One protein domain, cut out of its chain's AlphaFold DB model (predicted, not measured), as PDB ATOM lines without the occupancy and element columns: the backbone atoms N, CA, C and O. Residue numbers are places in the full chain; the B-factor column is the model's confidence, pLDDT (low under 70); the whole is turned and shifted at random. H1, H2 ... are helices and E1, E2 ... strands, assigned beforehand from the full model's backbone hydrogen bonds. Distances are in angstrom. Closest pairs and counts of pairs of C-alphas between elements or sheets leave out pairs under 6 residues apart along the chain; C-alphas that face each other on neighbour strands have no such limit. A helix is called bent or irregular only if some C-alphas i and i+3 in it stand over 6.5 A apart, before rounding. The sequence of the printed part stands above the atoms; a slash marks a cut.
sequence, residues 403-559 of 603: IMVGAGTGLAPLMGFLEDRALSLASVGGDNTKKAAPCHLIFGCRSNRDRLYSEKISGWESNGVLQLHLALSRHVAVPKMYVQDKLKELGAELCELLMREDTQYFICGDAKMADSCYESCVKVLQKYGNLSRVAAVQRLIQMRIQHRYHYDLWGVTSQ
ATOM      1  N   ILE A 403     176.319 170.727 158.225       98.75
ATOM      2  CA  ILE A 403     176.471 169.614 159.164       98.75
ATOM      3  C   ILE A 403     177.629 169.944 160.098       98.75
ATOM      4  O   ILE A 403     178.756 170.116 159.646       98.75
ATOM      5  N   MET A 404     177.370 170.007 161.398       98.69
ATOM      6  CA  MET A 404     178.365 170.285 162.427       98.69
ATOM      7  C   MET A 404     178.479 169.103 163.378       98.69
ATOM      8  O   MET A 404     177.483 168.664 163.948       98.69
ATOM      9  N   VAL A 405     179.690 168.593 163.575       98.69
ATOM     10  CA  VAL A 405     179.963 167.442 164.438       98.69
ATOM     11  C   VAL A 405     180.955 167.842 165.521       98.69
ATOM     12  O   VAL A 405     182.082 168.232 165.226       98.69
ATOM     13  N   GLY A 406     180.551 167.715 166.782       97.06
ATOM     14  CA  GLY A 406     181.386 168.073 167.926       97.06
ATOM     15  C   GLY A 406     181.098 167.194 169.136       97.06
ATOM     16  O   GLY A 406     179.953 166.857 169.420       97.06
ATOM     17  N   ALA A 407     182.132 166.804 169.878       95.06
ATOM     18  CA  ALA A 407     181.970 166.067 171.132       95.06
ATOM     19  C   ALA A 407     182.702 166.778 172.274       95.06
ATOM     20  O   ALA A 407     183.871 167.139 172.132       95.06
ATOM     21  N   GLY A 408     182.027 166.965 173.413       94.44
ATOM     22  CA  GLY A 408     182.553 167.742 174.538       94.44
ATOM     23  C   GLY A 408     182.992 169.141 174.095       94.44
ATOM     24  O   GLY A 408     182.215 169.866 173.480       94.44
ATOM     25  N   THR A 409     184.254 169.495 174.345       95.44
ATOM     26  CA  THR A 409     184.842 170.783 173.934       95.44
ATOM     27  C   THR A 409     184.931 170.970 172.415       95.44
ATOM     28  O   THR A 409     185.116 172.095 171.971       95.44
ATOM     29  N   GLY A 410     184.721 169.919 171.607       96.12
ATOM     30  CA  GLY A 410     184.524 170.017 170.148       96.12
ATOM     31  C   GLY A 410     183.333 170.881 169.731       96.12
ATOM     32  O   GLY A 410     183.178 171.211 168.564       96.12
ATOM     33  N   LEU A 411     182.480 171.258 170.681       96.88
ATOM     34  CA  LEU A 411     181.391 172.196 170.460       96.88
ATOM     35  C   LEU A 411     181.866 173.657 170.338       96.88
ATOM     36  O   LEU A 411     181.134 174.466 169.784       96.88
ATOM     37  N   ALA A 412     183.070 173.990 170.819       97.44
ATOM     38  CA  ALA A 412     183.555 175.365 170.957       97.44
ATOM     39  C   ALA A 412     183.366 176.231 169.694       97.44
ATOM     40  O   ALA A 412     182.534 177.135 169.750       97.44
ATOM     41  N   PRO A 413     184.004 175.950 168.538       97.62
ATOM     42  CA  PRO A 413     183.864 176.822 167.366       97.62
ATOM     43  C   PRO A 413     182.450 176.807 166.776       97.62
ATOM     44  O   PRO A 413     182.021 177.771 166.145       97.62
ATOM     45  N   LEU A 414     181.698 175.728 167.015       98.12
ATOM     46  CA  LEU A 414     180.334 175.563 166.519       98.12
ATOM     47  C   LEU A 414     179.355 176.501 167.241       98.12
ATOM     48  O   LEU A 414     178.346 176.886 166.657       98.12
ATOM     49  N   MET A 415     179.656 176.901 168.482       97.88
ATOM     50  CA  MET A 415     178.858 177.891 169.208       97.88
ATOM     51  C   MET A 415     178.879 179.255 168.516       97.88
ATOM     52  O   MET A 415     177.819 179.856 168.371       97.88
ATOM     53  N   GLY A 416     180.047 179.708 168.040       97.06
ATOM     54  CA  GLY A 416     180.164 180.961 167.283       97.06
ATOM     55  C   GLY A 416     179.365 180.912 165.980       97.06
ATOM     56  O   GLY A 416     178.556 181.801 165.723       97.06
ATOM     57  N   PHE A 417     179.482 179.816 165.219       97.75
ATOM     58  CA  PHE A 417     178.702 179.618 163.987       97.75
ATOM     59  C   PHE A 417     177.190 179.637 164.223       97.75
ATOM     60  O   PHE A 417     176.440 180.216 163.438       97.75
ATOM     61  N   LEU A 418     176.723 178.995 165.296       97.31
ATOM     62  CA  LEU A 418     175.305 178.971 165.642       97.31
ATOM     63  C   LEU A 418     174.793 180.331 166.112       97.31
ATOM     64  O   LEU A 418     173.663 180.689 165.791       97.31
ATOM     65  N   GLU A 419     175.613 181.092 166.834       96.62
ATOM     66  CA  GLU A 419     175.274 182.441 167.284       96.62
ATOM     67  C   GLU A 419     175.210 183.422 166.098       96.62
ATOM     68  O   GLU A 419     174.208 184.123 165.958       96.62
ATOM     69  N   ASP A 420     176.182 183.379 165.175       95.75
ATOM     70  CA  ASP A 420     176.155 184.137 163.908       95.75
ATOM     71  C   ASP A 420     174.900 183.811 163.083       95.75
ATOM     72  O   ASP A 420     174.197 184.701 162.586       95.75
ATOM     73  N   ARG A 421     174.580 182.515 162.967       94.75
ATOM     74  CA  ARG A 421     173.392 182.040 162.254       94.75
ATOM     75  C   ARG A 421     172.102 182.516 162.917       94.75
ATOM     76  O   ARG A 421     171.201 182.976 162.218       94.75
ATOM     77  N   ALA A 422     172.000 182.422 164.242       94.12
ATOM     78  CA  ALA A 422     170.829 182.871 164.991       94.12
ATOM     79  C   ALA A 422     170.589 184.379 164.815       94.12
ATOM     80  O   ALA A 422     169.455 184.792 164.566       94.12
ATOM     81  N   LEU A 423     171.649 185.192 164.887       93.12
ATOM     82  CA  LEU A 423     171.582 186.637 164.656       93.12
ATOM     83  C   LEU A 423     171.149 186.970 163.225       93.12
ATOM     84  O   LEU A 423     170.279 187.817 163.018       93.12
ATOM     85  N   SER A 424     171.702 186.259 162.242       91.31
ATOM     86  CA  SER A 424     171.344 186.437 160.834       91.31
ATOM     87  C   SER A 424     169.865 186.126 160.595       91.31
ATOM     88  O   SER A 424     169.157 186.940 160.003       91.31
ATOM     89  N   LEU A 425     169.353 185.014 161.133       89.38
ATOM     90  CA  LEU A 425     167.934 184.655 161.029       89.38
ATOM     91  C   LEU A 425     167.013 185.681 161.704       89.38
ATOM     92  O   LEU A 425     165.968 186.012 161.150       89.38
ATOM     93  N   ALA A 426     167.408 186.220 162.860       87.31
ATOM     94  CA  ALA A 426     166.639 187.255 163.548       87.31
ATOM     95  C   ALA A 426     166.579 188.575 162.752       87.31
ATOM     96  O   ALA A 426     165.559 189.260 162.774       87.31
ATOM     97  N   SER A 427     167.646 188.922 162.023       81.31
ATOM     98  CA  SER A 427     167.726 190.164 161.239       81.31
ATOM     99  C   SER A 427     166.872 190.164 159.959       81.31
ATOM    100  O   SER A 427     166.449 191.223 159.504       81.31
ATOM    101  N   VAL A 428     166.569 188.986 159.401       73.12
ATOM    102  CA  VAL A 428     165.812 188.811 158.140       73.12
ATOM    103  C   VAL A 428     164.290 188.736 158.384       73.12
ATOM    104  O   VAL A 428     163.525 188.432 157.472       73.12
ATOM    105  N   GLY A 429     163.828 189.031 159.608       54.75
ATOM    106  CA  GLY A 429     162.457 188.844 160.114       54.75
ATOM    107  C   GLY A 429     161.327 189.621 159.414       54.75
ATOM    108  O   GLY A 429     160.629 190.403 160.054       54.75
ATOM    109  N   GLY A 430     161.099 189.374 158.122       51.12
ATOM    110  CA  GLY A 430     160.023 189.987 157.342       51.12
ATOM    111  C   GLY A 430     159.610 189.247 156.066       51.12
ATOM    112  O   GLY A 430     158.480 189.440 155.624       51.12
ATOM    113  N   ASP A 431     160.444 188.372 155.493       48.16
ATOM    114  CA  ASP A 431     160.081 187.620 154.283       48.16
ATOM    115  C   ASP A 431     159.933 186.119 154.587       48.16
ATOM    116  O   ASP A 431     160.874 185.332 154.502       48.16
ATOM    117  N   ASN A 432     158.713 185.715 154.956       49.56
ATOM    118  CA  ASN A 432     158.317 184.327 155.251       49.56
ATOM    119  C   ASN A 432     158.435 183.364 154.042       49.56
ATOM    120  O   ASN A 432     157.956 182.231 154.110       49.56
ATOM    121  N   THR A 433     159.024 183.788 152.919       49.41
ATOM    122  CA  THR A 433     159.034 183.033 151.658       49.41
ATOM    123  C   THR A 433     160.298 182.199 151.422       49.41
ATOM    124  O   THR A 433     160.240 181.239 150.652       49.41
ATOM    125  N   LYS A 434     161.416 182.462 152.120       60.03
ATOM    126  CA  LYS A 434     162.643 181.645 152.023       60.03
ATOM    127  C   LYS A 434     162.932 180.898 153.324       60.03
ATOM    128  O   LYS A 434     163.483 181.443 154.275       60.03
ATOM    129  N   LYS A 435     162.587 179.609 153.348       73.88
ATOM    130  CA  LYS A 435     162.968 178.697 154.434       73.88
ATOM    131  C   LYS A 435     164.490 178.524 154.437       73.88
ATOM    132  O   LYS A 435     165.050 178.098 153.430       73.88
ATOM    133  N   ALA A 436     165.134 178.818 155.564       85.62
ATOM    134  CA  ALA A 436     166.562 178.580 155.734       85.62
ATOM    135  C   ALA A 436     166.903 177.096 155.516       85.62
ATOM    136  O   ALA A 436     166.143 176.201 155.902       85.62
ATOM    137  N   ALA A 437     168.056 176.840 154.905       91.81
ATOM    138  CA  ALA A 437     168.577 175.498 154.700       91.81
ATOM    139  C   ALA A 437     168.827 174.781 156.038       91.81
ATOM    140  O   ALA A 437     169.043 175.434 157.064       91.81
ATOM    141  N   PRO A 438     168.787 173.439 156.066       94.44
ATOM    142  CA  PRO A 438     168.949 172.701 157.307       94.44
ATOM    143  C   PRO A 438     170.355 172.880 157.898       94.44
ATOM    144  O   PRO A 438     171.358 172.922 157.186       94.44
ATOM    145  N   CYS A 439     170.412 172.961 159.226       97.50
ATOM    146  CA  CYS A 439     171.638 173.067 160.009       97.50
ATOM    147  C   CYS A 439     171.622 171.969 161.078       97.50
ATOM    148  O   CYS A 439     170.880 172.063 162.054       97.50
ATOM    149  N   HIS A 440     172.388 170.899 160.878       98.50
ATOM    150  CA  HIS A 440     172.432 169.750 161.782       98.50
ATOM    151  C   HIS A 440     173.592 169.900 162.762       98.50
ATOM    152  O   HIS A 440     174.743 169.986 162.338       98.50
ATOM    153  N   LEU A 441     173.313 169.857 164.066       98.62
ATOM    154  CA  LEU A 441     174.339 169.749 165.103       98.62
ATOM    155  C   LEU A 441     174.348 168.332 165.677       98.62
ATOM    156  O   LEU A 441     173.459 167.954 166.434       98.62
ATOM    157  N   ILE A 442     175.382 167.556 165.366       98.69
ATOM    158  CA  ILE A 442     175.640 166.248 165.958       98.69
ATOM    159  C   ILE A 442     176.554 166.454 167.165       98.69
ATOM    160  O   ILE A 442     177.771 166.607 167.021       98.69
ATOM    161  N   PHE A 443     175.964 166.452 168.360       98.06
ATOM    162  CA  PHE A 443     176.668 166.737 169.608       98.06
ATOM    163  C   PHE A 443     176.816 165.494 170.486       98.06
ATOM    164  O   PHE A 443     175.842 164.803 170.779       98.06
ATOM    165  N   GLY A 444     178.038 165.209 170.940       96.62
ATOM    166  CA  GLY A 444     178.332 164.094 171.840       96.62
ATOM    167  C   GLY A 444     178.743 164.529 173.241       96.62
ATOM    168  O   GLY A 444     179.684 165.305 173.400       96.62
ATOM    169  N   CYS A 445     178.129 163.945 174.268       94.44
ATOM    170  CA  CYS A 445     178.564 164.114 175.654       94.44
ATOM    171  C   CYS A 445     178.376 162.826 176.483       94.44
ATOM    172  O   CYS A 445     178.029 161.756 175.971       94.44
ATOM    173  N   ARG A 446     178.731 162.856 177.772       90.44
ATOM    174  CA  ARG A 446     178.658 161.657 178.630       90.44
ATOM    175  C   ARG A 446     177.245 161.434 179.143       90.44
ATOM    176  O   ARG A 446     176.708 160.340 178.997       90.44
ATOM    177  N   SER A 447     176.658 162.468 179.722       89.62
ATOM    178  CA  SER A 447     175.321 162.453 180.294       89.62
ATOM    179  C   SER A 447     174.646 163.810 180.099       89.62
ATOM    180  O   SER A 447     175.272 164.758 179.633       89.62
ATOM    181  N   ASN A 448     173.388 163.940 180.524       88.06
ATOM    182  CA  ASN A 448     172.692 165.230 180.507       88.06
ATOM    183  C   ASN A 448     173.409 166.330 181.313       88.06
ATOM    184  O   ASN A 448     173.231 167.500 181.001       88.06
ATOM    185  N   ARG A 449     174.248 165.970 182.296       86.19
ATOM    186  CA  ARG A 449     175.049 166.930 183.080       86.19
ATOM    187  C   ARG A 449     176.199 167.549 182.288       86.19
ATOM    188  O   ARG A 449     176.663 168.630 182.624       86.19
ATOM    189  N   ASP A 450     176.639 166.859 181.240       88.88
ATOM    190  CA  ASP A 450     177.737 167.253 180.360       88.88
ATOM    191  C   ASP A 450     177.224 167.953 179.088       88.88
ATOM    192  O   ASP A 450     177.960 168.095 178.109       88.88
ATOM    193  N   ARG A 451     175.938 168.338 179.047       92.50
ATOM    194  CA  ARG A 451     175.359 169.093 177.931       92.50
ATOM    195  C   ARG A 451     175.787 170.557 178.025       92.50
ATOM    196  O   ARG A 451     175.031 171.406 178.493       92.50
ATOM    197  N   LEU A 452     177.012 170.820 177.582       95.19
ATOM    198  CA  LEU A 452     177.574 172.166 177.489       95.19
ATOM    199  C   LEU A 452     176.606 173.084 176.728       95.19
ATOM    200  O   LEU A 452     176.052 172.678 175.707       95.19
ATOM    201  N   TYR A 453     176.393 174.299 177.241       96.25
ATOM    202  CA  TYR A 453     175.509 175.306 176.635       96.25
ATOM    203  C   TYR A 453     174.063 174.830 176.387       96.25
ATOM    204  O   TYR A 453     173.404 175.293 175.456       96.25
ATOM    205  N   SER A 454     173.559 173.902 177.212       94.00
ATOM    206  CA  SER A 454     172.251 173.257 177.015       94.00
ATOM    207  C   SER A 454     171.088 174.230 176.815       94.00
ATOM    208  O   SER A 454     170.283 174.010 175.910       94.00
ATOM    209  N   GLU A 455     171.006 175.300 177.607       94.38
ATOM    210  CA  GLU A 455     169.942 176.306 177.505       94.38
ATOM    211  C   GLU A 455     169.990 177.054 176.166       94.38
ATOM    212  O   GLU A 455     168.989 177.078 175.448       94.38
ATOM    213  N   LYS A 456     171.166 177.577 175.775       95.56
ATOM    214  CA  LYS A 456     171.360 178.266 174.484       95.56
ATOM    215  C   LYS A 456     170.980 177.364 173.306       95.56
ATOM    216  O   LYS A 456     170.189 177.763 172.456       95.56
ATOM    217  N   ILE A 457     171.502 176.135 173.279       97.19
ATOM    218  CA  ILE A 457     171.260 175.193 172.175       97.19
ATOM    219  C   ILE A 457     169.784 174.802 172.091       97.19
ATOM    220  O   ILE A 457     169.237 174.758 170.994       97.19
ATOM    221  N   SER A 458     169.127 174.556 173.228       96.00
ATOM    222  CA  SER A 458     167.701 174.191 173.244       96.00
ATOM    223  C   SER A 458     166.815 175.353 172.778       96.00
ATOM    224  O   SER A 458     165.825 175.139 172.075       96.00
ATOM    225  N   GLY A 459     167.187 176.591 173.121       96.19
ATOM    226  CA  GLY A 459     166.529 177.794 172.611       96.19
ATOM    227  C   GLY A 459     166.689 177.948 171.097       96.19
ATOM    228  O   GLY A 459     165.715 178.193 170.391       96.19
ATOM    229  N   TRP A 460     167.897 177.742 170.573       96.12
ATOM    230  CA  TRP A 460     168.165 177.785 169.134       96.12
ATOM    231  C   TRP A 460     167.458 176.676 168.351       96.12
ATOM    232  O   TRP A 460     166.939 176.940 167.269       96.12
ATOM    233  N   GLU A 461     167.380 175.466 168.900       96.12
ATOM    234  CA  GLU A 461     166.598 174.374 168.313       96.12
ATOM    235  C   GLU A 461     165.105 174.726 168.248       96.12
ATOM    236  O   GLU A 461     164.484 174.609 167.192       96.12
ATOM    237  N   SER A 462     164.542 175.250 169.342       94.44
ATOM    238  CA  SER A 462     163.127 175.655 169.405       94.44
ATOM    239  C   SER A 462     162.790 176.787 168.425       94.44
ATOM    240  O   SER A 462     161.680 176.840 167.900       94.44
ATOM    241  N   ASN A 463     163.760 177.661 168.144       90.94
ATOM    242  CA  ASN A 463     163.639 178.763 167.187       90.94
ATOM    243  C   ASN A 463     164.020 178.370 165.745       90.94
ATOM    244  O   ASN A 463     164.096 179.236 164.876       90.94
ATOM    245  N   GLY A 464     164.286 177.088 165.473       91.50
ATOM    246  CA  GLY A 464     164.586 176.593 164.126       91.50
ATOM    247  C   GLY A 464     165.960 176.993 163.574       91.50
ATOM    248  O   GLY A 464     166.188 176.878 162.370       91.50
ATOM    249  N   VAL A 465     166.890 177.441 164.424       94.44
ATOM    250  CA  VAL A 465     168.271 177.782 164.024       94.44
ATOM    251  C   VAL A 465     169.052 176.522 163.633       94.44
ATOM    252  O   VAL A 465     169.868 176.560 162.705       94.44
ATOM    253  N   LEU A 466     168.801 175.412 164.336       96.69
ATOM    254  CA  LEU A 466     169.464 174.121 164.155       96.69
ATOM    255  C   LEU A 466     168.526 172.941 164.454       96.69
ATOM    256  O   LEU A 466     167.493 173.104 165.095       96.69
ATOM    257  N   GLN A 467     168.938 171.747 164.037       97.56
ATOM    258  CA  GLN A 467     168.379 170.460 164.455       97.56
ATOM    259  C   GLN A 467     169.416 169.706 165.295       97.56
ATOM    260  O   GLN A 467     170.531 169.464 164.814       97.56
ATOM    261  N   LEU A 468     169.087 169.358 166.544       98.06
ATOM    262  CA  LEU A 468     170.039 168.744 167.468       98.06
ATOM    263  C   LEU A 468     169.989 167.213 167.402       98.06
ATOM    264  O   LEU A 468     168.965 166.578 167.638       98.06
ATOM    265  N   HIS A 469     171.153 166.601 167.201       97.62
ATOM    266  CA  HIS A 469     171.359 165.154 167.210       97.62
ATOM    267  C   HIS A 469     172.289 164.781 168.366       97.62
ATOM    268  O   HIS A 469     173.514 164.768 168.228       97.62
ATOM    269  N   LEU A 470     171.709 164.502 169.537       96.31
ATOM    270  CA  LEU A 470     172.460 164.266 170.774       96.31
ATOM    271  C   LEU A 470     172.900 162.798 170.934       96.31
ATOM    272  O   LEU A 470     172.074 161.885 170.932       96.31
ATOM    273  N   ALA A 471     174.195 162.572 171.158       96.56
ATOM    274  CA  ALA A 471     174.783 161.276 171.492       96.56
ATOM    275  C   ALA A 471     175.241 161.239 172.962       96.56
ATOM    276  O   ALA A 471     176.121 162.001 173.370       96.56
ATOM    277  N   LEU A 472     174.677 160.321 173.755       95.56
ATOM    278  CA  LEU A 472     175.020 160.133 175.168       95.56
ATOM    279  C   LEU A 472     175.823 158.844 175.369       95.56
ATOM    280  O   LEU A 472     175.339 157.742 175.118       95.56
ATOM    281  N   SER A 473     177.053 158.964 175.871       92.75
ATOM    282  CA  SER A 473     177.968 157.817 175.986       92.75
ATOM    283  C   SER A 473     177.934 157.085 177.336       92.75
ATOM    284  O   SER A 473     178.512 156.001 177.450       92.75
ATOM    285  N   ARG A 474     177.315 157.665 178.373       89.44
ATOM    286  CA  ARG A 474     177.298 157.138 179.757       89.44
ATOM    287  C   ARG A 474     175.980 157.394 180.501       89.44
ATOM    288  O   ARG A 474     175.966 157.408 181.729       89.44
ATOM    289  N   HIS A 475     174.882 157.644 179.794       86.56
ATOM    290  CA  HIS A 475     173.601 157.914 180.441       86.56
ATOM    291  C   HIS A 475     172.843 156.607 180.707       86.56
ATOM    292  O   HIS A 475     172.589 155.848 179.783       86.56
ATOM    293  N   VAL A 476     172.493 156.348 181.973       82.12
ATOM    294  CA  VAL A 476     171.965 155.047 182.443       82.12
ATOM    295  C   VAL A 476     170.701 154.605 181.697       82.12
ATOM    296  O   VAL A 476     170.507 153.415 181.479       82.12
ATOM    297  N   ALA A 477     169.858 155.553 181.282       84.19
ATOM    298  CA  ALA A 477     168.571 155.264 180.655       84.19
ATOM    299  C   ALA A 477     168.641 154.974 179.144       84.19
ATOM    300  O   ALA A 477     167.622 154.616 178.559       84.19
ATOM    301  N   VAL A 478     169.798 155.146 178.490       85.56
ATOM    302  CA  VAL A 478     169.918 154.988 177.030       85.56
ATOM    303  C   VAL A 478     171.147 154.162 176.645       85.56
ATOM    304  O   VAL A 478     172.161 154.193 177.348       85.56
ATOM    305  N   PRO A 479     171.104 153.436 175.514       89.38
ATOM    306  CA  PRO A 479     172.280 152.760 174.992       89.38
ATOM    307  C   PRO A 479     173.432 153.739 174.769       89.38
ATOM    308  O   PRO A 479     173.241 154.862 174.301       89.38
ATOM    309  N   LYS A 480     174.649 153.282 175.072       94.12
ATOM    310  CA  LYS A 480     175.874 154.043 174.838       94.12
ATOM    311  C   LYS A 480     175.986 154.428 173.365       94.12
ATOM    312  O   LYS A 480     176.083 153.553 172.507       94.12
ATOM    313  N   MET A 481     176.063 155.727 173.105       93.94
ATOM    314  CA  MET A 481     176.108 156.275 171.756       93.94
ATOM    315  C   MET A 481     177.200 157.328 171.612       93.94
ATOM    316  O   MET A 481     177.458 158.108 172.531       93.94
ATOM    317  N   TYR A 482     177.828 157.355 170.441       96.94
ATOM    318  CA  TYR A 482     178.780 158.388 170.053       96.94
ATOM    319  C   TYR A 482     178.307 159.143 168.805       96.94
ATOM    320  O   TYR A 482     177.388 158.714 168.108       96.94
ATOM    321  N   VAL A 483     178.959 160.264 168.497       97.94
ATOM    322  CA  VAL A 483     178.610 161.115 167.346       97.94
ATOM    323  C   VAL A 483     178.694 160.370 166.013       97.94
ATOM    324  O   VAL A 483     177.811 160.514 165.172       97.94
ATOM    325  N   GLN A 484     179.673 159.477 165.847       97.62
ATOM    326  CA  GLN A 484     179.788 158.642 164.653       97.62
ATOM    327  C   GLN A 484     178.635 157.640 164.505       97.62
ATOM    328  O   GLN A 484     178.385 157.167 163.398       97.62
ATOM    329  N   ASP A 485     177.953 157.291 165.597       97.69
ATOM    330  CA  ASP A 485     176.774 156.428 165.562       97.69
ATOM    331  C   ASP A 485     175.525 157.246 165.226       97.69
ATOM    332  O   ASP A 485     174.741 156.808 164.389       97.69
ATOM    333  N   LYS A 486     175.415 158.482 165.740       97.62
ATOM    334  CA  LYS A 486     174.374 159.431 165.313       97.62
ATOM    335  C   LYS A 486     174.447 159.779 163.829       97.62
ATOM    336  O   LYS A 486     173.416 159.802 163.167       97.62
ATOM    337  N   LEU A 487     175.647 159.930 163.270       98.12
ATOM    338  CA  LEU A 487     175.815 160.084 161.819       98.12
ATOM    339  C   LEU A 487     175.253 158.886 161.037       98.12
ATOM    340  O   LEU A 487     174.610 159.066 160.008       98.12
ATOM    341  N   LYS A 488     175.454 157.651 161.516       97.88
ATOM    342  CA  LYS A 488     174.875 156.464 160.861       97.88
ATOM    343  C   LYS A 488     173.354 156.419 160.990       97.88
ATOM    344  O   LYS A 488     172.704 155.930 160.071       97.88
ATOM    345  N   GLU A 489     172.814 156.881 162.119       97.50
ATOM    346  CA  GLU A 489     171.372 156.923 162.395       97.50
ATOM    347  C   GLU A 489     170.633 157.857 161.427       97.50
ATOM    348  O   GLU A 489     169.580 157.474 160.926       97.50
ATOM    349  N   LEU A 490     171.233 159.003 161.070       97.06
ATOM    350  CA  LEU A 490     170.716 159.905 160.026       97.06
ATOM    351  C   LEU A 490     170.565 159.219 158.657       97.06
ATOM    352  O   LEU A 490     169.703 159.586 157.861       97.06
ATOM    353  N   GLY A 491     171.393 158.210 158.373       97.31
ATOM    354  CA  GLY A 491     171.218 157.302 157.241       97.31
ATOM    355  C   GLY A 491     171.031 158.004 155.893       97.31
ATOM    356  O   GLY A 491     171.961 158.624 155.377       97.31
ATOM    357  N   ALA A 492     169.837 157.868 155.308       97.94
ATOM    358  CA  ALA A 492     169.511 158.416 153.992       97.94
ATOM    359  C   ALA A 492     169.625 159.948 153.941       97.94
ATOM    360  O   ALA A 492     170.197 160.468 152.989       97.94
ATOM    361  N   GLU A 493     169.185 160.653 154.987       98.06
ATOM    362  CA  GLU A 493     169.248 162.119 155.052       98.06
ATOM    363  C   GLU A 493     170.700 162.615 155.022       98.06
ATOM    364  O   GLU A 493     171.053 163.495 154.237       98.06
ATOM    365  N   LEU A 494     171.588 161.988 155.804       98.38
ATOM    366  CA  LEU A 494     173.015 162.312 155.753       98.38
ATOM    367  C   LEU A 494     173.605 162.022 154.366       98.38
ATOM    368  O   LEU A 494     174.434 162.788 153.882       98.38
ATOM    369  N   CYS A 495     173.199 160.927 153.720       98.56
ATOM    370  CA  CYS A 495     173.655 160.617 152.369       98.56
ATOM    371  C   CYS A 495     173.231 161.695 151.365       98.56
ATOM    372  O   CYS A 495     174.064 162.141 150.580       98.56
ATOM    373  N   GLU A 496     171.972 162.133 151.402       98.12
ATOM    374  CA  GLU A 496     171.471 163.212 150.548       98.12
ATOM    375  C   GLU A 496     172.277 164.494 150.754       98.12
ATOM    376  O   GLU A 496     172.795 165.050 149.785       98.12
ATOM    377  N   LEU A 497     172.477 164.911 152.008       98.12
ATOM    378  CA  LEU A 497     173.265 166.099 152.341       98.12
ATOM    379  C   LEU A 497     174.716 165.994 151.834       98.12
ATOM    380  O   LEU A 497     175.207 166.909 151.180       98.12
ATOM    381  N   LEU A 498     175.401 164.867 152.051       98.25
ATOM    382  CA  LEU A 498     176.780 164.665 151.571       98.25
ATOM    383  C   LEU A 498     176.888 164.621 150.033       98.25
ATOM    384  O   LEU A 498     177.945 164.911 149.462       98.25
ATOM    385  N   MET A 499     175.810 164.254 149.341       97.44
ATOM    386  CA  MET A 499     175.760 164.217 147.878       97.44
ATOM    387  C   MET A 499     175.465 165.581 147.249       97.44
ATOM    388  O   MET A 499     175.789 165.777 146.080       97.44
ATOM    389  N   ARG A 500     174.951 166.557 148.003       96.50
ATOM    390  CA  ARG A 500     174.774 167.926 147.504       96.50
ATOM    391  C   ARG A 500     176.111 168.628 147.260       96.50
ATOM    392  O   ARG A 500     177.079 168.431 147.997       96.50
ATOM    393  N   GLU A 501     176.156 169.474 146.234       95.25
ATOM    394  CA  GLU A 501     177.361 170.225 145.844       95.25
ATOM    395  C   GLU A 501     177.636 171.457 146.714       95.25
ATOM    396  O   GLU A 501     178.758 171.947 146.723       95.25
ATOM    397  N   ASP A 502     176.650 171.933 147.474       96.12
ATOM    398  CA  ASP A 502     176.750 173.132 148.315       96.12
ATOM    399  C   ASP A 502     176.981 172.823 149.802       96.12
ATOM    400  O   ASP A 502     177.532 173.649 150.523       96.12
ATOM    401  N   THR A 503     176.607 171.626 150.264       97.94
ATOM    402  CA  THR A 503     176.594 171.286 151.694       97.94
ATOM    403  C   THR A 503     177.979 171.382 152.315       97.94
ATOM    404  O   THR A 503     178.949 170.849 151.766       97.94
ATOM    405  N   GLN A 504     178.028 172.013 153.487       98.19
ATOM    406  CA  GLN A 504     179.230 172.219 154.282       98.19
ATOM    407  C   GLN A 504     179.244 171.284 155.487       98.19
ATOM    408  O   GLN A 504     178.284 171.211 156.254       98.19
ATOM    409  N   TYR A 505     180.352 170.579 155.668       98.56
ATOM    410  CA  TYR A 505     180.585 169.660 156.770       98.56
ATOM    411  C   TYR A 505     181.710 170.195 157.653       98.56
ATOM    412  O   TYR A 505     182.826 170.406 157.183       98.56
ATOM    413  N   PHE A 506     181.426 170.367 158.939       98.62
ATOM    414  CA  PHE A 506     182.355 170.828 159.961       98.62
ATOM    415  C   PHE A 506     182.505 169.756 161.027       98.62
ATOM    416  O   PHE A 506     181.515 169.256 161.562       98.62
ATOM    417  N   ILE A 507     183.743 169.429 161.383       97.88
ATOM    418  CA  ILE A 507     184.027 168.542 162.509       97.88
ATOM    419  C   ILE A 507     185.094 169.132 163.419       97.88
ATOM    420  O   ILE A 507     186.153 169.549 162.961       97.88
ATOM    421  N   CYS A 508     184.822 169.156 164.717       96.38
ATOM    422  CA  CYS A 508     185.746 169.687 165.706       96.38
ATOM    423  C   CYS A 508     185.880 168.728 166.893       96.38
ATOM    424  O   CYS A 508     184.887 168.188 167.395       96.38
ATOM    425  N   GLY A 509     187.115 168.462 167.329       93.19
ATOM    426  CA  GLY A 509     187.359 167.544 168.439       93.19
ATOM    427  C   GLY A 509     188.652 166.734 168.378       93.19
ATOM    428  O   GLY A 509     189.619 167.067 167.698       93.19
ATOM    429  N   ASP A 510     188.630 165.615 169.106       90.25
ATOM    430  CA  ASP A 510     189.676 164.587 169.098       90.25
ATOM    431  C   ASP A 510     189.809 163.967 167.692       90.25
ATOM    432  O   ASP A 510     188.816 163.545 167.088       90.25
ATOM    433  N   ALA A 511     191.034 163.884 167.167       86.88
ATOM    434  CA  ALA A 511     191.286 163.372 165.818       86.88
ATOM    435  C   ALA A 511     190.775 161.933 165.589       86.88
ATOM    436  O   ALA A 511     190.264 161.624 164.515       86.88
ATOM    437  N   LYS A 512     190.802 161.060 166.607       86.69
ATOM    438  CA  LYS A 512     190.270 159.690 166.497       86.69
ATOM    439  C   LYS A 512     188.747 159.680 166.363       86.69
ATOM    440  O   LYS A 512     188.179 158.798 165.709       86.69
ATOM    441  N   MET A 513     188.073 160.634 167.006       92.94
ATOM    442  CA  MET A 513     186.639 160.841 166.805       92.94
ATOM    443  C   MET A 513     186.376 161.270 165.360       92.94
ATOM    444  O   MET A 513     185.501 160.689 164.719       92.94
ATOM    445  N   ALA A 514     187.182 162.187 164.819       92.00
ATOM    446  CA  ALA A 514     187.046 162.626 163.435       92.00
ATOM    447  C   ALA A 514     187.233 161.495 162.416       92.00
ATOM    448  O   ALA A 514     186.382 161.332 161.542       92.00
ATOM    449  N   ASP A 515     188.247 160.643 162.590       90.06
ATOM    450  CA  ASP A 515     188.443 159.445 161.759       90.06
ATOM    451  C   ASP A 515     187.238 158.497 161.822       90.06
ATOM    452  O   ASP A 515     186.777 157.958 160.812       90.06
ATOM    453  N   SER A 516     186.682 158.309 163.022       94.44
ATOM    454  CA  SER A 516     185.505 157.458 163.222       94.44
ATOM    455  C   SER A 516     184.271 158.021 162.511       94.44
ATOM    456  O   SER A 516     183.500 157.260 161.924       94.44
ATOM    457  N   CYS A 517     184.086 159.343 162.540       97.50
ATOM    458  CA  CYS A 517     183.023 160.036 161.814       97.50
ATOM    459  C   CYS A 517     183.225 159.960 160.298       97.50
ATOM    460  O   CYS A 517     182.266 159.677 159.582       97.50
ATOM    461  N   TYR A 518     184.457 160.124 159.809       96.50
ATOM    462  CA  TYR A 518     184.789 159.958 158.394       96.50
ATOM    463  C   TYR A 518     184.394 158.561 157.891       96.50
ATOM    464  O   TYR A 518     183.669 158.431 156.904       96.50
ATOM    465  N   GLU A 519     184.774 157.504 158.615       97.19
ATOM    466  CA  GLU A 519     184.386 156.129 158.269       97.19
ATOM    467  C   GLU A 519     182.869 155.891 158.356       97.19
ATOM    468  O   GLU A 519     182.320 155.102 157.581       97.19
ATOM    469  N   SER A 520     182.162 156.570 159.264       98.38
ATOM    470  CA  SER A 520     180.695 156.556 159.285       98.38
ATOM    471  C   SER A 520     180.094 157.190 158.033       98.38
ATOM    472  O   SER A 520     179.207 156.584 157.435       98.38
ATOM    473  N   CYS A 521     180.593 158.351 157.602       98.56
ATOM    474  CA  CYS A 521     180.158 159.002 156.366       98.56
ATOM    475  C   CYS A 521     180.392 158.097 155.148       98.56
ATOM    476  O   CYS A 521     179.485 157.924 154.337       98.56
ATOM    477  N   VAL A 522     181.558 157.442 155.054       98.50
ATOM    478  CA  VAL A 522     181.844 156.460 153.991       98.50
ATOM    479  C   VAL A 522     180.806 155.338 153.996       98.50
ATOM    480  O   VAL A 522     180.217 155.043 152.959       98.50
ATOM    481  N   LYS A 523     180.523 154.734 155.156       98.50
ATOM    482  CA  LYS A 523     179.528 153.651 155.269       98.50
ATOM    483  C   LYS A 523     178.117 154.100 154.894       98.50
ATOM    484  O   LYS A 523     177.383 153.327 154.281       98.50
ATOM    485  N   VAL A 524     177.741 155.325 155.251       98.62
ATOM    486  CA  VAL A 524     176.445 155.911 154.891       98.62
ATOM    487  C   VAL A 524     176.340 156.102 153.379       98.62
ATOM    488  O   VAL A 524     175.382 155.615 152.783       98.62
ATOM    489  N   LEU A 525     177.354 156.691 152.742       98.62
ATOM    490  CA  LEU A 525     177.415 156.852 151.286       98.62
ATOM    491  C   LEU A 525     177.375 155.508 150.542       98.62
ATOM    492  O   LEU A 525     176.709 155.387 149.516       98.62
ATOM    493  N   GLN A 526     178.039 154.474 151.068       98.50
ATOM    494  CA  GLN A 526     177.974 153.134 150.482       98.50
ATOM    495  C   GLN A 526     176.566 152.537 150.567       98.50
ATOM    496  O   GLN A 526     176.057 152.000 149.587       98.50
ATOM    497  N   LYS A 527     175.939 152.614 151.747       98.19
ATOM    498  CA  LYS A 527     174.654 151.960 152.010       98.19
ATOM    499  C   LYS A 527     173.478 152.678 151.350       98.19
ATOM    500  O   LYS A 527     172.620 152.014 150.781       98.19
ATOM    501  N   TYR A 528     173.417 154.001 151.466       98.31
ATOM    502  CA  TYR A 528     172.263 154.799 151.039       98.31
ATOM    503  C   TYR A 528     172.477 155.476 149.679       98.31
ATOM    504  O   TYR A 528     171.510 155.705 148.965       98.31
ATOM    505  N   GLY A 529     173.729 155.731 149.286       96.62
ATOM    506  CA  GLY A 529     174.079 156.292 147.975       96.62
ATOM    507  C   GLY A 529     174.431 155.239 146.925       96.62
ATOM    508  O   GLY A 529     174.747 155.592 145.792       96.62
ATOM    509  N   ASN A 530     174.419 153.952 147.299       95.88
ATOM    510  CA  ASN A 530     174.834 152.824 146.458       95.88
ATOM    511  C   ASN A 530     176.235 153.016 145.832       95.88
ATOM    512  O   ASN A 530     176.506 152.590 144.707       95.88
ATOM    513  N   LEU A 531     177.130 153.697 146.553       97.62
ATOM    514  CA  LEU A 531     178.494 153.950 146.104       97.62
ATOM    515  C   LEU A 531     179.422 152.795 146.493       97.62
ATOM    516  O   LEU A 531     179.316 152.198 147.567       97.62
ATOM    517  N   SER A 532     180.421 152.518 145.654       98.31
ATOM    518  CA  SER A 532     181.564 151.714 146.092       98.31
ATOM    519  C   SER A 532     182.333 152.458 147.194       98.31
ATOM    520  O   SER A 532     182.266 153.685 147.294       98.31
ATOM    521  N   ARG A 533     183.123 151.745 148.010       97.31
ATOM    522  CA  ARG A 533     183.979 152.400 149.021       97.31
ATOM    523  C   ARG A 533     184.897 153.450 148.389       97.31
ATOM    524  O   ARG A 533     185.072 154.519 148.959       97.31
ATOM    525  N   VAL A 534     185.457 153.153 147.213       95.94
ATOM    526  CA  VAL A 534     186.338 154.071 146.476       95.94
ATOM    527  C   VAL A 534     185.584 155.338 146.079       95.94
ATOM    528  O   VAL A 534     186.068 156.427 146.363       95.94
ATOM    529  N   ALA A 535     184.381 155.205 145.512       97.50
ATOM    530  CA  ALA A 535     183.557 156.350 145.126       97.50
ATOM    531  C   ALA A 535     183.123 157.190 146.342       97.50
ATOM    532  O   ALA A 535     183.179 158.415 146.294       97.50
ATOM    533  N   ALA A 536     182.768 156.551 147.461       97.81
ATOM    534  CA  ALA A 536     182.428 157.245 148.704       97.81
ATOM    535  C   ALA A 536     183.616 158.039 149.282       97.81
ATOM    536  O   ALA A 536     183.468 159.198 149.666       97.81
ATOM    537  N   VAL A 537     184.814 157.444 149.300       95.69
ATOM    538  CA  VAL A 537     186.049 158.129 149.722       95.69
ATOM    539  C   VAL A 537     186.382 159.285 148.777       95.69
ATOM    540  O   VAL A 537     186.662 160.389 149.239       95.69
ATOM    541  N   GLN A 538     186.299 159.066 147.460       95.00
ATOM    542  CA  GLN A 538     186.510 160.111 146.455       95.00
ATOM    543  C   GLN A 538     185.533 161.273 146.629       95.00
ATOM    544  O   GLN A 538     185.954 162.422 146.522       95.00
ATOM    545  N   ARG A 539     184.269 160.998 146.971       97.44
ATOM    546  CA  ARG A 539     183.276 162.039 147.250       97.44
ATOM    547  C   ARG A 539     183.702 162.939 148.410       97.44
ATOM    548  O   ARG A 539     183.710 164.157 148.262       97.44
ATOM    549  N   LEU A 540     184.102 162.361 149.542       96.56
ATOM    550  CA  LEU A 540     184.548 163.139 150.705       96.56
ATOM    551  C   LEU A 540     185.868 163.884 150.432       96.56
ATOM    552  O   LEU A 540     186.038 165.022 150.869       96.56
ATOM    553  N   ILE A 541     186.790 163.284 149.669       91.69
ATOM    554  CA  ILE A 541     188.014 163.963 149.209       91.69
ATOM    555  C   ILE A 541     187.662 165.160 148.319       91.69
ATOM    556  O   ILE A 541     188.239 166.231 148.485       91.69
ATOM    557  N   GLN A 542     186.704 165.007 147.404       95.50
ATOM    558  CA  GLN A 542     186.245 166.093 146.545       95.50
ATOM    559  C   GLN A 542     185.642 167.235 147.369       95.50
ATOM    560  O   GLN A 542     186.002 168.385 147.134       95.50
ATOM    561  N   MET A 543     184.815 166.934 148.379       97.12
ATOM    562  CA  MET A 543     184.314 167.950 149.313       97.12
ATOM    563  C   MET A 543     185.462 168.711 149.981       97.12
ATOM    564  O   MET A 543     185.412 169.930 150.084       97.12
ATOM    565  N   ARG A 544     186.531 168.022 150.395       92.81
ATOM    566  CA  ARG A 544     187.711 168.664 150.990       92.81
ATOM    567  C   ARG A 544     188.438 169.585 150.004       92.81
ATOM    568  O   ARG A 544     188.776 170.705 150.368       92.81
ATOM    569  N   ILE A 545     188.653 169.133 148.766       90.44
ATOM    570  CA  ILE A 545     189.284 169.934 147.697       90.44
ATOM    571  C   ILE A 545     188.436 171.170 147.366       90.44
ATOM    572  O   ILE A 545     188.979 172.233 147.096       90.44
ATOM    573  N   GLN A 546     187.111 171.042 147.424       94.44
ATOM    574  CA  GLN A 546     186.155 172.127 147.197       94.44
ATOM    575  C   GLN A 546     185.923 173.011 148.437       94.44
ATOM    576  O   GLN A 546     185.010 173.828 148.418       94.44
ATOM    577  N   HIS A 547     186.705 172.852 149.514       94.62
ATOM    578  CA  HIS A 547     186.532 173.594 150.771       94.62
ATOM    579  C   HIS A 547     185.127 173.458 151.382       94.62
ATOM    580  O   HIS A 547     184.553 174.426 151.867       94.62
ATOM    581  N   ARG A 548     184.572 172.243 151.348       96.50
ATOM    582  CA  ARG A 548     183.273 171.879 151.937       96.50
ATOM    583  C   ARG A 548     183.362 170.878 153.082       96.50
ATOM    584  O   ARG A 548     182.371 170.632 153.756       96.50
ATOM    585  N   TYR A 549     184.528 170.268 153.286       96.81
ATOM    586  CA  TYR A 549     184.810 169.392 154.423       96.81
ATOM    587  C   TYR A 549     185.902 170.035 155.275       96.81
ATOM    588  O   TYR A 549     187.084 169.994 154.924       96.81
ATOM    589  N   HIS A 550     185.492 170.618 156.394       96.25
ATOM    590  CA  HIS A 550     186.324 171.394 157.304       96.25
ATOM    591  C   HIS A 550     186.548 170.631 158.597       96.25
ATOM    592  O   HIS A 550     185.638 169.984 159.121       96.25
ATOM    593  N   TYR A 551     187.750 170.743 159.147       93.19
ATOM    594  CA  TYR A 551     188.076 170.121 160.420       93.19
ATOM    595  C   TYR A 551     188.924 171.046 161.296       93.19
ATOM    596  O   TYR A 551     189.830 171.717 160.808       93.19
ATOM    597  N   ASP A 552     188.629 171.041 162.592       93.94
ATOM    598  CA  ASP A 552     189.407 171.702 163.639       93.94
ATOM    599  C   ASP A 552     189.735 170.668 164.724       93.94
ATOM    600  O   ASP A 552     188.926 170.375 165.608       93.94
ATOM    601  N   LEU A 553     190.886 170.006 164.567       90.12
ATOM    602  CA  LEU A 553     191.231 168.795 165.310       90.12
ATOM    603  C   LEU A 553     192.448 169.008 166.194       90.12
ATOM    604  O   LEU A 553     193.469 169.540 165.760       90.12
ATOM    605  N   TRP A 554     192.385 168.455 167.398       82.06
ATOM    606  CA  TRP A 554     193.536 168.331 168.285       82.06
ATOM    607  C   TRP A 554     193.885 166.863 168.525       82.06
ATOM    608  O   TRP A 554     193.125 165.948 168.186       82.06
ATOM    609  N   GLY A 555     195.079 166.643 169.080       69.44
ATOM    610  CA  GLY A 555     195.603 165.311 169.377       69.44
ATOM    611  C   GLY A 555     194.657 164.466 170.240       69.44
ATOM    612  O   GLY A 555     193.648 164.937 170.761       69.44
ATOM    613  N   VAL A 556     194.986 163.187 170.410       58.25
ATOM    614  CA  VAL A 556     194.078 162.213 171.031       58.25
ATOM    615  C   VAL A 556     193.985 162.412 172.556       58.25
ATOM    616  O   VAL A 556     194.692 161.767 173.331       58.25
ATOM    617  N   THR A 557     193.077 163.272 173.031       52.19
ATOM    618  CA  THR A 557     192.777 163.457 174.469       52.19
ATOM    619  C   THR A 557     192.255 162.175 175.114       52.19
ATOM    620  O   THR A 557     192.508 161.907 176.292       52.19
ATOM    621  N   SER A 558     191.600 161.316 174.329       40.06
ATOM    622  CA  SER A 558     191.183 159.985 174.777       40.06
ATOM    623  C   SER A 558     192.353 159.007 175.001       40.06
ATOM    624  O   SER A 558     192.212 158.071 175.790       40.06
ATOM    625  N   GLN A 559     193.520 159.237 174.381       35.34
ATOM    626  CA  GLN A 559     194.745 158.456 174.585       35.34
ATOM    627  C   GLN A 559     195.670 159.036 175.639       35.34
ATOM    628  O   GLN A 559     196.368 158.238 176.234       35.34
TER     629      GLN A 559
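This is residues 403 to 559 of the 603 residues of the protein "Hypothetical protein" of Leptocylindrus danicus (UniProt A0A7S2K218). A parallel five-stranded sheet forms the core of three layers, helices on both faces of a sheet: H1 and H2 cover one face, H3 and H5 the other, while H4 and H6 graze it. Residues 427 to 435, of which 427 belongs to H1, stick out. The printed part has 157 residues with six named helices and five named strands, in the order E1 H1 E2 H2 E3 H3 H4 E4 H5 H6 E5; the sheet's order is E3 E2 E1 E4 E5, and the class is mixed, helices and strands. The whole is compact, with a radius of gyration of the C-alphas of 15.8 A, and spans 45 by 40 by 28 A.

Start at E1, residues 403 to 407, an inner strand. H1, residues 408 to 427, runs along it at a height over the sheet of 10.1 A. E2, residues 439 to 445, is parallel to E1, with N 404 and O 440 2.8 A apart. H2, residues 454 to 462, is on the sheet; the closest C-alphas of H2 and E3, residues 467 to 472, are Glu 461 and Gln 467, 5.8 A apart. E3 is parallel to E2, with N 441 and O 467 2.9 A apart. H3, residues 483 to 490, is on the opposite face from H1 at a height of 8.0 A, and H4, residues 492 to 499, only grazes the sheet. E4, residues 504 to 510, is parallel to E1, with N 506 and O 403 2.8 A apart. The hub is H5, residues 511 to 528: it touches H3 at a shallow tilt of 16 degrees, the same way, closest at the C-alphas of Gln 484 and Cys 517, 4.5 A. With residues 522 to 526 alone it touches H6, residues 533 to 545, closest at the C-alphas of Val 522 and Ala 536, 5.4 A. E5, residues 549 to 554, is parallel to E4, with N 550 and O 505 2.8 A apart. Every O i to N i+4 pair is within hydrogen-bond range in H2, H4, H5 and H6, against 12 of 16 in H1 and 3 of 4 in H3.

Find C-alpha 403 at (176.471, 169.614, 159.164), where E1 begins. H1 spans 30.0 A and is irregular, with C-alphas 410 and 413 7.4 A apart. H5 spans 25.6 A, and E5 ends at C-alpha 554, (193.536, 168.331, 168.285).

The C-alphas of Gly 430 and Gln 559 are the two farthest apart, 50.0 A. The printed part has no cut, and H1 to E2 is the long link. Residues 429 to 434 and 555 to 559 have pLDDT under 70.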